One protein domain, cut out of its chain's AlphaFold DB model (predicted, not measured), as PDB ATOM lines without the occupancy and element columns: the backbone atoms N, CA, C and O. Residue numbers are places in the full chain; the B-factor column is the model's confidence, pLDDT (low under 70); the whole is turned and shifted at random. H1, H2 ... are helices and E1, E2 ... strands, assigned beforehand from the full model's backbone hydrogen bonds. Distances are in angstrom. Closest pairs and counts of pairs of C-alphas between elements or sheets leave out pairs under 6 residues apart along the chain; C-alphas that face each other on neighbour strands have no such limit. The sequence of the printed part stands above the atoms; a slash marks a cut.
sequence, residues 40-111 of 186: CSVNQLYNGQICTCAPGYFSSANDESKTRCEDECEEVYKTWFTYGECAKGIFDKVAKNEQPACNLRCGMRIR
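Overview. This is residues 40 to 111 of the 186 residues of an uncharacterized protein of Steinernema glaseri (UniProt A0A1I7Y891). A long two-stranded hairpin, E3 and E4, has helix H1 packed over it; the small hairpin E1 and E2 and the loop of residues 89 to 103 lie toward one end. The 72 printed residues, under half in named elements, run E1, E2, H1, E3, E4, mixed in class with two antiparallel sheets. The whole is only just compact, close to loose, radius of gyration 13.0 A, spanning 41 by 28 by 17 A.

Arrangement. E1, residues 44 to 46, and E2, 51 to 53, form a hairpin; N 45 and O 52, 2.7 A apart, are within hydrogen-bond range. In H1, 63 to 77, every O i to N i+4 pair is within range. E3, 82 to 88, and E4, 104 to 110, form a hairpin, with N 85 and O 107 at 2.9 A. The closest C-alphas of H1 and E3 are Cys 73 and Gly 84, 4.5 A. E1 is apart from H1, E3 and E4.

Along the chain. C-alpha 44 is at (166.717, 125.937, 244.750), C-alpha 110 at (176.441, 98.804, 245.273). H1 measures 20.8 A, E3 17.9 A, E4 18.5 A.

Size, cuts and confidence. The farthest C-alphas, Gln 49 and Trp 80, are 42.0 A apart. The printed part has no cut; the link E3 to E4 is long. No printed residue is under pLDDT 70.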
ATOM      1  N   CYS A  40     162.216 130.576 246.346       72.50
ATOM      2  CA  CYS A  40     162.673 129.335 245.772       72.50
ATOM      3  C   CYS A  40     162.452 128.217 246.788       72.50
ATOM      4  O   CYS A  40     162.686 128.388 247.986       72.50
ATOM      5  N   SER A  41     161.942 127.088 246.302       71.50
ATOM      6  CA  SER A  41     161.684 125.935 247.152       71.50
ATOM      7  C   SER A  41     163.006 125.375 247.694       71.50
ATOM      8  O   SER A  41     164.094 125.731 247.236       71.50
ATOM      9  N   VAL A  42     162.935 124.489 248.683       73.56
ATOM     10  CA  VAL A  42     164.121 123.863 249.283       73.56
ATOM     11  C   VAL A  42     165.004 123.240 248.182       73.56
ATOM     12  O   VAL A  42     164.499 122.604 247.259       73.56
ATOM     13  N   ASN A  43     166.324 123.445 248.261       76.69
ATOM     14  CA  ASN A  43     167.329 123.072 247.246       76.69
ATOM     15  C   ASN A  43     167.267 123.839 245.913       76.69
ATOM     16  O   ASN A  43     167.811 123.370 244.910       76.69
ATOM     17  N   GLN A  44     166.649 125.018 245.883       81.81
ATOM     18  CA  GLN A  44     166.717 125.937 244.750       81.81
ATOM     19  C   GLN A  44     167.430 127.234 245.145       81.81
ATOM     20  O   GLN A  44     167.177 127.802 246.204       81.81
ATOM     21  N   LEU A  45     168.314 127.712 244.273       81.50
ATOM     22  CA  LEU A  45     168.953 129.020 244.355       81.50
ATOM     23  C   LEU A  45     168.285 129.988 243.380       81.50
ATOM     24  O   LEU A  45     167.975 129.632 242.242       81.50
ATOM     25  N   TYR A  46     168.102 131.230 243.819       80.00
ATOM     26  CA  TYR A  46     167.604 132.301 242.967       80.00
ATOM     27  C   TYR A  46     168.751 132.892 242.139       80.00
ATOM     28  O   TYR A  46     169.634 133.547 242.686       80.00
ATOM     29  N   ASN A  47     168.728 132.688 240.820       78.94
ATOM     30  CA  ASN A  47     169.753 133.202 239.900       78.94
ATOM     31  C   ASN A  47     169.373 134.578 239.305       78.94
ATOM     32  O   ASN A  47     169.623 134.864 238.139       78.94
ATOM     33  N   GLY A  48     168.644 135.412 240.054       73.06
ATOM     34  CA  GLY A  48     168.211 136.741 239.600       73.06
ATOM     35  C   GLY A  48     167.008 136.766 238.644       73.06
ATOM     36  O   GLY A  48     166.328 137.787 238.583       73.06
ATOM     37  N   GLN A  49     166.708 135.664 237.944       73.00
ATOM     38  CA  GLN A  49     165.585 135.561 236.992       73.00
ATOM     39  C   GLN A  49     164.644 134.379 237.273       73.00
ATOM     40  O   GLN A  49     163.430 134.516 237.142       73.00
ATOM     41  N   ILE A  50     165.185 133.225 237.680       79.75
ATOM     42  CA  ILE A  50     164.417 132.013 238.002       79.75
ATOM     43  C   ILE A  50     165.049 131.252 239.174       79.75
ATOM     44  O   ILE A  50     166.240 131.400 239.465       79.75
ATOM     45  N   CYS A  51     164.247 130.415 239.829       79.69
ATOM     46  CA  CYS A  51     164.716 129.449 240.814       79.69
ATOM     47  C   CYS A  51     165.342 128.245 240.105       79.69
ATOM     48  O   CYS A  51     164.652 127.479 239.433       79.69
ATOM     49  N   THR A  52     166.652 128.082 240.249       82.62
ATOM     50  CA  THR A  52     167.435 126.983 239.669       82.62
ATOM     51  C   THR A  52     167.828 125.983 240.748       82.62
ATOM     52  O   THR A  52     168.099 126.397 241.870       82.62
ATOM     53  N   CYS A  53     167.888 124.683 240.447       85.19
ATOM     54  CA  CYS A  53     168.340 123.696 241.435       85.19
ATOM     55  C   CYS A  53     169.783 123.974 241.891       85.19
ATOM     56  O   CYS A  53     170.635 124.367 241.093       85.19
ATOM     57  N   ALA A  54     170.044 123.773 243.183       84.88
ATOM     58  CA  ALA A  54     171.376 123.851 243.767       84.88
ATOM     59  C   ALA A  54     172.316 122.798 243.145       84.88
ATOM     60  O   ALA A  54     171.848 121.741 242.717       84.88
ATOM     61  N   PRO A  55     173.641 123.040 243.113       81.44
ATOM     62  CA  PRO A  55     174.592 122.059 242.597       81.44
ATOM     63  C   PRO A  55     174.457 120.720 243.341       81.44
ATOM     64  O   PRO A  55     174.396 120.682 244.570       81.44
ATOM     65  N   GLY A  56     174.379 119.622 242.585       80.12
ATOM     66  CA  GLY A  56     174.144 118.272 243.112       80.12
ATOM     67  C   GLY A  56     172.670 117.886 243.304       80.12
ATOM     68  O   GLY A  56     172.397 116.730 243.636       80.12
ATOM     69  N   TYR A  57     171.729 118.809 243.068       85.44
ATOM     70  CA  TYR A  57     170.289 118.547 243.030       85.44
ATOM     71  C   TYR A  57     169.739 118.763 241.622       85.44
ATOM     72  O   TYR A  57     170.095 119.724 240.941       85.44
ATOM     73  N   PHE A  58     168.821 117.895 241.201       87.25
ATOM     74  CA  PHE A  58     168.211 117.955 239.874       87.25
ATOM     75  C   PHE A  58     166.687 118.052 239.970       87.25
ATOM     76  O   PHE A  58     166.073 117.643 240.961       87.25
ATOM     77  N   SER A  59     166.073 118.624 238.934       85.25
ATOM     78  CA  SER A  59     164.619 118.757 238.854       85.25
ATOM     79  C   SER A  59     163.986 117.408 238.524       85.25
ATOM     80  O   SER A  59     164.388 116.747 237.568       85.25
ATOM     81  N   SER A  60     162.973 117.004 239.288       80.19
ATOM     82  CA  SER A  60     162.186 115.803 238.990       80.19
ATOM     83  C   SER A  60     161.101 116.042 237.939       80.19
ATOM     84  O   SER A  60     160.457 115.087 237.518       80.19
ATOM     85  N   ALA A  61     160.858 117.301 237.560       80.44
ATOM     86  CA  ALA A  61     159.787 117.682 236.642       80.44
ATOM     87  C   ALA A  61     160.183 117.599 235.159       80.44
ATOM     88  O   ALA A  61     159.298 117.509 234.314       80.44
ATOM     89  N   ASN A  62     161.485 117.627 234.849       83.12
ATOM     90  CA  ASN A  62     161.987 117.571 233.476       83.12
ATOM     91  C   ASN A  62     162.787 116.282 233.262       83.12
ATOM     92  O   ASN A  62     163.699 115.974 234.034       83.12
ATOM     93  N   ASP A  63     162.495 115.568 232.177       84.56
ATOM     94  CA  ASP A  63     163.233 114.351 231.820       84.56
ATOM     95  C   ASP A  63     164.687 114.657 231.428       84.56
ATOM     96  O   ASP A  63     165.587 113.896 231.763       84.56
ATOM     97  N   GLU A  64     164.949 115.826 230.835       87.06
ATOM     98  CA  GLU A  64     166.303 116.282 230.480       87.06
ATOM     99  C   GLU A  64     167.208 116.483 231.709       87.06
ATOM    100  O   GLU A  64     168.399 116.171 231.692       87.06
ATOM    101  N   SER A  65     166.656 116.957 232.831       84.12
ATOM    102  CA  SER A  65     167.430 117.043 234.076       84.12
ATOM    103  C   SER A  65     167.633 115.685 234.739       84.12
ATOM    104  O   SER A  65     168.578 115.534 235.511       84.12
ATOM    105  N   LYS A  66     166.778 114.698 234.444       87.31
ATOM    106  CA  LYS A  66     166.942 113.321 234.916       87.31
ATOM    107  C   LYS A  66     168.053 112.609 234.154       87.31
ATOM    108  O   LYS A  66     168.895 112.000 234.803       87.31
ATOM    109  N   THR A  67     168.099 112.722 232.827       88.06
ATOM    110  CA  THR A  67     169.191 112.140 232.028       88.06
ATOM    111  C   THR A  67     170.528 112.758 232.413       88.06
ATOM    112  O   THR A  67     171.469 112.041 232.717       88.06
ATOM    113  N   ARG A  68     170.575 114.085 232.576       88.12
ATOM    114  CA  ARG A  68     171.779 114.772 233.056       88.12
ATOM    115  C   ARG A  68     172.214 114.322 234.457       88.12
ATOM    116  O   ARG A  68     173.404 114.254 234.732       88.12
ATOM    117  N   CYS A  69     171.268 114.015 235.347       89.69
ATOM    118  CA  CYS A  69     171.579 113.432 236.653       89.69
ATOM    119  C   CYS A  69     172.188 112.032 236.516       89.69
ATOM    120  O   CYS A  69     173.134 111.715 237.225       89.69
ATOM    121  N   GLU A  70     171.646 111.194 235.630       88.94
ATOM    122  CA  GLU A  70     172.144 109.837 235.386       88.94
ATOM    123  C   GLU A  70     173.558 109.852 234.793       88.94
ATOM    124  O   GLU A  70     174.407 109.120 235.294       88.94
ATOM    125  N   ASP A  71     173.836 110.747 233.842       89.62
ATOM    126  CA  ASP A  71     175.159 110.897 233.226       89.62
ATOM    127  C   ASP A  71     176.215 111.343 234.254       89.62
ATOM    128  O   ASP A  71     177.221 110.664 234.462       89.62
ATOM    129  N   GLU A  72     175.944 112.428 234.990       88.88
ATOM    130  CA  GLU A  72     176.840 112.944 236.041       88.88
ATOM    131  C   GLU A  72     177.051 111.909 237.160       88.88
ATOM    132  O   GLU A  72     178.142 111.763 237.718       88.88
ATOM    133  N   CYS A  73     176.006 111.153 237.500       90.50
ATOM    134  CA  CYS A  73     176.098 110.098 238.497       90.50
ATOM    135  C   CYS A  73     176.932 108.916 238.039       90.50
ATOM    136  O   CYS A  73     177.716 108.380 238.832       90.50
ATOM    137  N   GLU A  74     176.726 108.469 236.803       86.56
ATOM    138  CA  GLU A  74     177.490 107.365 236.258       86.56
ATOM    139  C   GLU A  74     178.969 107.744 236.225       86.56
ATOM    140  O   GLU A  74     179.790 106.975 236.718       86.56
ATOM    141  N   GLU A  75     179.321 108.941 235.761       85.00
ATOM    142  CA  GLU A  75     180.716 109.382 235.705       85.00
ATOM    143  C   GLU A  75     181.395 109.414 237.082       85.00
ATOM    144  O   GLU A  75     182.512 108.915 237.232       85.00
ATOM    145  N   VAL A  76     180.719 109.937 238.109       85.81
ATOM    146  CA  VAL A  76     181.320 110.108 239.444       85.81
ATOM    147  C   VAL A  76     181.428 108.789 240.220       85.81
ATOM    148  O   VAL A  76     182.398 108.580 240.951       85.81
ATOM    149  N   TYR A  77     180.449 107.890 240.093       86.38
ATOM    150  CA  TYR A  77     180.332 106.710 240.965       86.38
ATOM    151  C   TYR A  77     180.587 105.367 240.269       86.38
ATOM    152  O   TYR A  77     180.442 104.313 240.909       86.38
ATOM    153  N   LYS A  78     180.977 105.367 238.989       87.75
ATOM    154  CA  LYS A  78     181.321 104.151 238.239       87.75
ATOM    155  C   LYS A  78     182.631 103.557 238.730       87.75
ATOM    156  O   LYS A  78     183.727 103.977 238.374       87.75
ATOM    157  N   THR A  79     182.500 102.496 239.515       87.56
ATOM    158  CA  THR A  79     183.611 101.635 239.914       87.56
ATOM    159  C   THR A  79     183.277 100.176 239.603       87.56
ATOM    160  O   THR A  79     182.219  99.843 239.064       87.56
ATOM    161  N   TRP A  80     184.188  99.265 239.940       81.88
ATOM    162  CA  TRP A  80     183.906  97.831 239.872       81.88
ATOM    163  C   TRP A  80     182.789  97.397 240.831       81.88
ATOM    164  O   TRP A  80     182.018  96.494 240.507       81.88
ATOM    165  N   PHE A  81     182.669  98.060 241.982       83.56
ATOM    166  CA  PHE A  81     181.768  97.663 243.067       83.56
ATOM    167  C   PHE A  81     180.529  98.547 243.184       83.56
ATOM    168  O   PHE A  81     179.543  98.144 243.796       83.56
ATOM    169  N   THR A  82     180.558  99.737 242.595       88.31
ATOM    170  CA  THR A  82     179.493 100.732 242.708       88.31
ATOM    171  C   THR A  82     179.137 101.298 241.346       88.31
ATOM    172  O   THR A  82     179.953 101.324 240.427       88.31
ATOM    173  N   TYR A  83     177.902 101.754 241.227       88.94
ATOM    174  CA  TYR A  83     177.444 102.593 240.134       88.94
ATOM    175  C   TYR A  83     176.657 103.765 240.714       88.94
ATOM    176  O   TYR A  83     176.132 103.672 241.828       88.94
ATOM    177  N   GLY A  84     176.621 104.876 239.988       89.31
ATOM    178  CA  GLY A  84     175.767 106.001 240.338       89.31
ATOM    179  C   GLY A  84     174.354 105.772 239.837       89.31
ATOM    180  O   GLY A  84     174.159 105.252 238.743       89.31
ATOM    181  N   GLU A  85     173.373 106.159 240.638       88.75
ATOM    182  CA  GLU A  85     171.975 106.195 240.232       88.75
ATOM    183  C   GLU A  85     171.354 107.502 240.722       88.75
ATOM    184  O   GLU A  85     171.652 107.986 241.820       88.75
ATOM    185  N   CYS A  86     170.483 108.084 239.900       89.38
ATOM    186  CA  CYS A  86     169.739 109.265 240.294       89.38
ATOM    187  C   CYS A  86     168.620 108.863 241.266       89.38
ATOM    188  O   CYS A  86     167.581 108.333 240.866       89.38
ATOM    189  N   ALA A  87     168.829 109.101 242.560       87.19
ATOM    190  CA  ALA A  87     167.868 108.766 243.597       87.19
ATOM    191  C   ALA A  87     166.702 109.766 243.589       87.19
ATOM    192  O   ALA A  87     166.892 110.980 243.714       87.19
ATOM    193  N   LYS A  88     165.485 109.228 243.464       81.38
ATOM    194  CA  LYS A  88     164.216 109.936 243.677       81.38
ATOM    195  C   LYS A  88     163.799 109.808 245.141       81.38
ATOM    196  O   LYS A  88     164.114 108.810 245.782       81.38
ATOM    197  N   GLY A  89     163.064 110.795 245.647       72.19
ATOM    198  CA  GLY A  89     162.321 110.626 246.896       72.19
ATOM    199  C   GLY A  89     163.071 110.985 248.176       72.19
ATOM    200  O   GLY A  89     162.742 110.504 249.258       72.19
ATOM    201  N   ILE A  90     164.044 111.895 248.092       77.44
ATOM    202  CA  ILE A  90     164.709 112.474 249.277       77.44
ATOM    203  C   ILE A  90     163.666 113.065 250.235       77.44
ATOM    204  O   ILE A  90     163.804 112.988 251.456       77.44
ATOM    205  N   PHE A  91     162.599 113.619 249.659       77.44
ATOM    206  CA  PHE A  91     161.472 114.206 250.369       77.44
ATOM    207  C   PHE A  91     160.217 113.326 250.351       77.44
ATOM    208  O   PHE A  91     159.127 113.841 250.563       77.44
ATOM    209  N   ASP A  92     160.331 112.007 250.162       80.00
ATOM    210  CA  ASP A  92     159.162 111.105 250.187       80.00
ATOM    211  C   ASP A  92     158.437 111.096 251.538       80.00
ATOM    212  O   ASP A  92     157.249 110.793 251.616       80.00
ATOM    213  N   LYS A  93     159.141 111.472 252.611       80.62
ATOM    214  CA  LYS A  93     158.565 111.654 253.952       80.62
ATOM    215  C   LYS A  93     157.785 112.966 254.110       80.62
ATOM    216  O   LYS A  93     157.140 113.159 255.134       80.62
ATOM    217  N   VAL A  94     157.869 113.861 253.128       80.31
ATOM    218  CA  VAL A  94     157.161 115.143 253.075       80.31
ATOM    219  C   VAL A  94     155.952 114.980 252.152       80.31
ATOM    220  O   VAL A  94     156.025 114.285 251.134       80.31
ATOM    221  N   ALA A  95     154.825 115.599 252.508       79.19
ATOM    222  CA  ALA A  95     153.603 115.522 251.714       79.19
ATOM    223  C   ALA A  95     153.866 115.974 250.268       79.19
ATOM    224  O   ALA A  95     154.545 116.973 250.049       79.19
ATOM    225  N   LYS A  96     153.303 115.271 249.273       75.38
ATOM    226  CA  LYS A  96     153.542 115.535 247.835       75.38
ATOM    227  C   LYS A  96     153.336 117.000 247.426       75.38
ATOM    228  O   LYS A  96     154.005 117.475 246.518       75.38
ATOM    229  N   ASN A  97     152.438 117.706 248.109       72.75
ATOM    230  CA  ASN A  97     152.103 119.106 247.836       72.75
ATOM    231  C   ASN A  97     153.183 120.092 248.317       72.75
ATOM    232  O   ASN A  97     153.215 121.232 247.871       72.75
ATOM    233  N   GLU A  98     154.057 119.652 249.219       77.19
ATOM    234  CA  GLU A  98     155.141 120.437 249.814       77.19
ATOM    235  C   GLU A  98     156.519 119.995 249.297       77.19
ATOM    236  O   GLU A  98     157.547 120.543 249.700       77.19
ATOM    237  N   GLN A  99     156.570 118.997 248.407       77.75
ATOM    238  CA  GLN A  99     157.835 118.502 247.876       77.75
ATOM    239  C   GLN A  99     158.465 119.534 246.926       77.75
ATOM    240  O   GLN A  99     157.797 120.027 246.010       77.75
ATOM    241  N   PRO A 100     159.761 119.853 247.096       78.06
ATOM    242  CA  PRO A 100     160.453 120.758 246.194       78.06
ATOM    243  C   PRO A 100     160.589 120.129 244.807       78.06
ATOM    244  O   PRO A 100     160.816 118.928 244.674       78.06
ATOM    245  N   ALA A 101     160.545 120.953 243.756       79.38
ATOM    246  CA  ALA A 101     160.733 120.462 242.387       79.38
ATOM    247  C   ALA A 101     162.134 119.854 242.156       79.38
ATOM    248  O   ALA A 101     162.310 119.041 241.252       79.38
ATOM    249  N   CYS A 102     163.125 120.209 242.985       86.00
ATOM    250  CA  CYS A 102     164.477 119.642 242.965       86.00
ATOM    251  C   CYS A 102     164.615 118.477 243.967       86.00
ATOM    252  O   CYS A 102     165.272 118.602 245.003       86.00
ATOM    253  N   ASN A 103     163.949 117.354 243.673       86.69
ATOM    254  CA  ASN A 103     163.901 116.148 244.520       86.69
ATOM    255  C   ASN A 103     164.801 115.000 244.009       86.69
ATOM    256  O   ASN A 103     164.743 113.877 244.509       86.69
ATOM    257  N   LEU A 104     165.621 115.247 242.989       86.94
ATOM    258  CA  LEU A 104     166.601 114.278 242.508       86.94
ATOM    259  C   LEU A 104     167.973 114.581 243.099       86.94
ATOM    260  O   LEU A 104     168.395 115.740 243.129       86.94
ATOM    261  N   ARG A 105     168.692 113.541 243.516       87.75
ATOM    262  CA  ARG A 105     170.089 113.646 243.943       87.75
ATOM    263  C   ARG A 105     170.864 112.423 243.513       87.75
ATOM    264  O   ARG A 105     170.332 111.317 243.467       87.75
ATOM    265  N   CYS A 106     172.147 112.631 243.271       89.12
ATOM    266  CA  CYS A 106     173.032 111.529 242.986       89.12
ATOM    267  C   CYS A 106     173.259 110.631 244.205       89.12
ATOM    268  O   CYS A 106     173.667 111.112 245.267       89.12
ATOM    269  N   GLY A 107     173.004 109.334 244.045       86.75
ATOM    270  CA  GLY A 107     173.264 108.308 245.043       86.75
ATOM    271  C   GLY A 107     174.225 107.252 244.510       86.75
ATOM    272  O   GLY A 107     174.232 106.935 243.323       86.75
ATOM    273  N   MET A 108     175.024 106.677 245.405       88.25
ATOM    274  CA  MET A 108     175.812 105.492 245.081       88.25
ATOM    275  C   MET A 108     174.985 104.231 245.331       88.25
ATOM    276  O   MET A 108     174.351 104.092 246.381       88.25
ATOM    277  N   ARG A 109     175.035 103.280 244.400       85.88
ATOM    278  CA  ARG A 109     174.433 101.958 244.559       85.88
ATOM    279  C   ARG A 109     175.490 100.879 244.384       85.88
ATOM    280  O   ARG A 109     176.322 100.922 243.480       85.88
ATOM    281  N   ILE A 110     175.488  99.914 245.297       87.56
ATOM    282  CA  ILE A 110     176.441  98.804 245.273       87.56
ATOM    283  C   ILE A 110     175.965  97.782 244.240       87.56
ATOM    284  O   ILE A 110     174.803  97.372 244.245       87.56
ATOM    285  N   ARG A 111     176.875  97.329 243.376       88.62
ATOM    286  CA  ARG A 111     176.638  96.186 242.492       88.62
ATOM    287  C   ARG A 111     176.620  94.924 243.345       88.62
ATOM    288  O   ARG A 111     177.670  94.400 243.708       88.62
TER     289      ARG A 111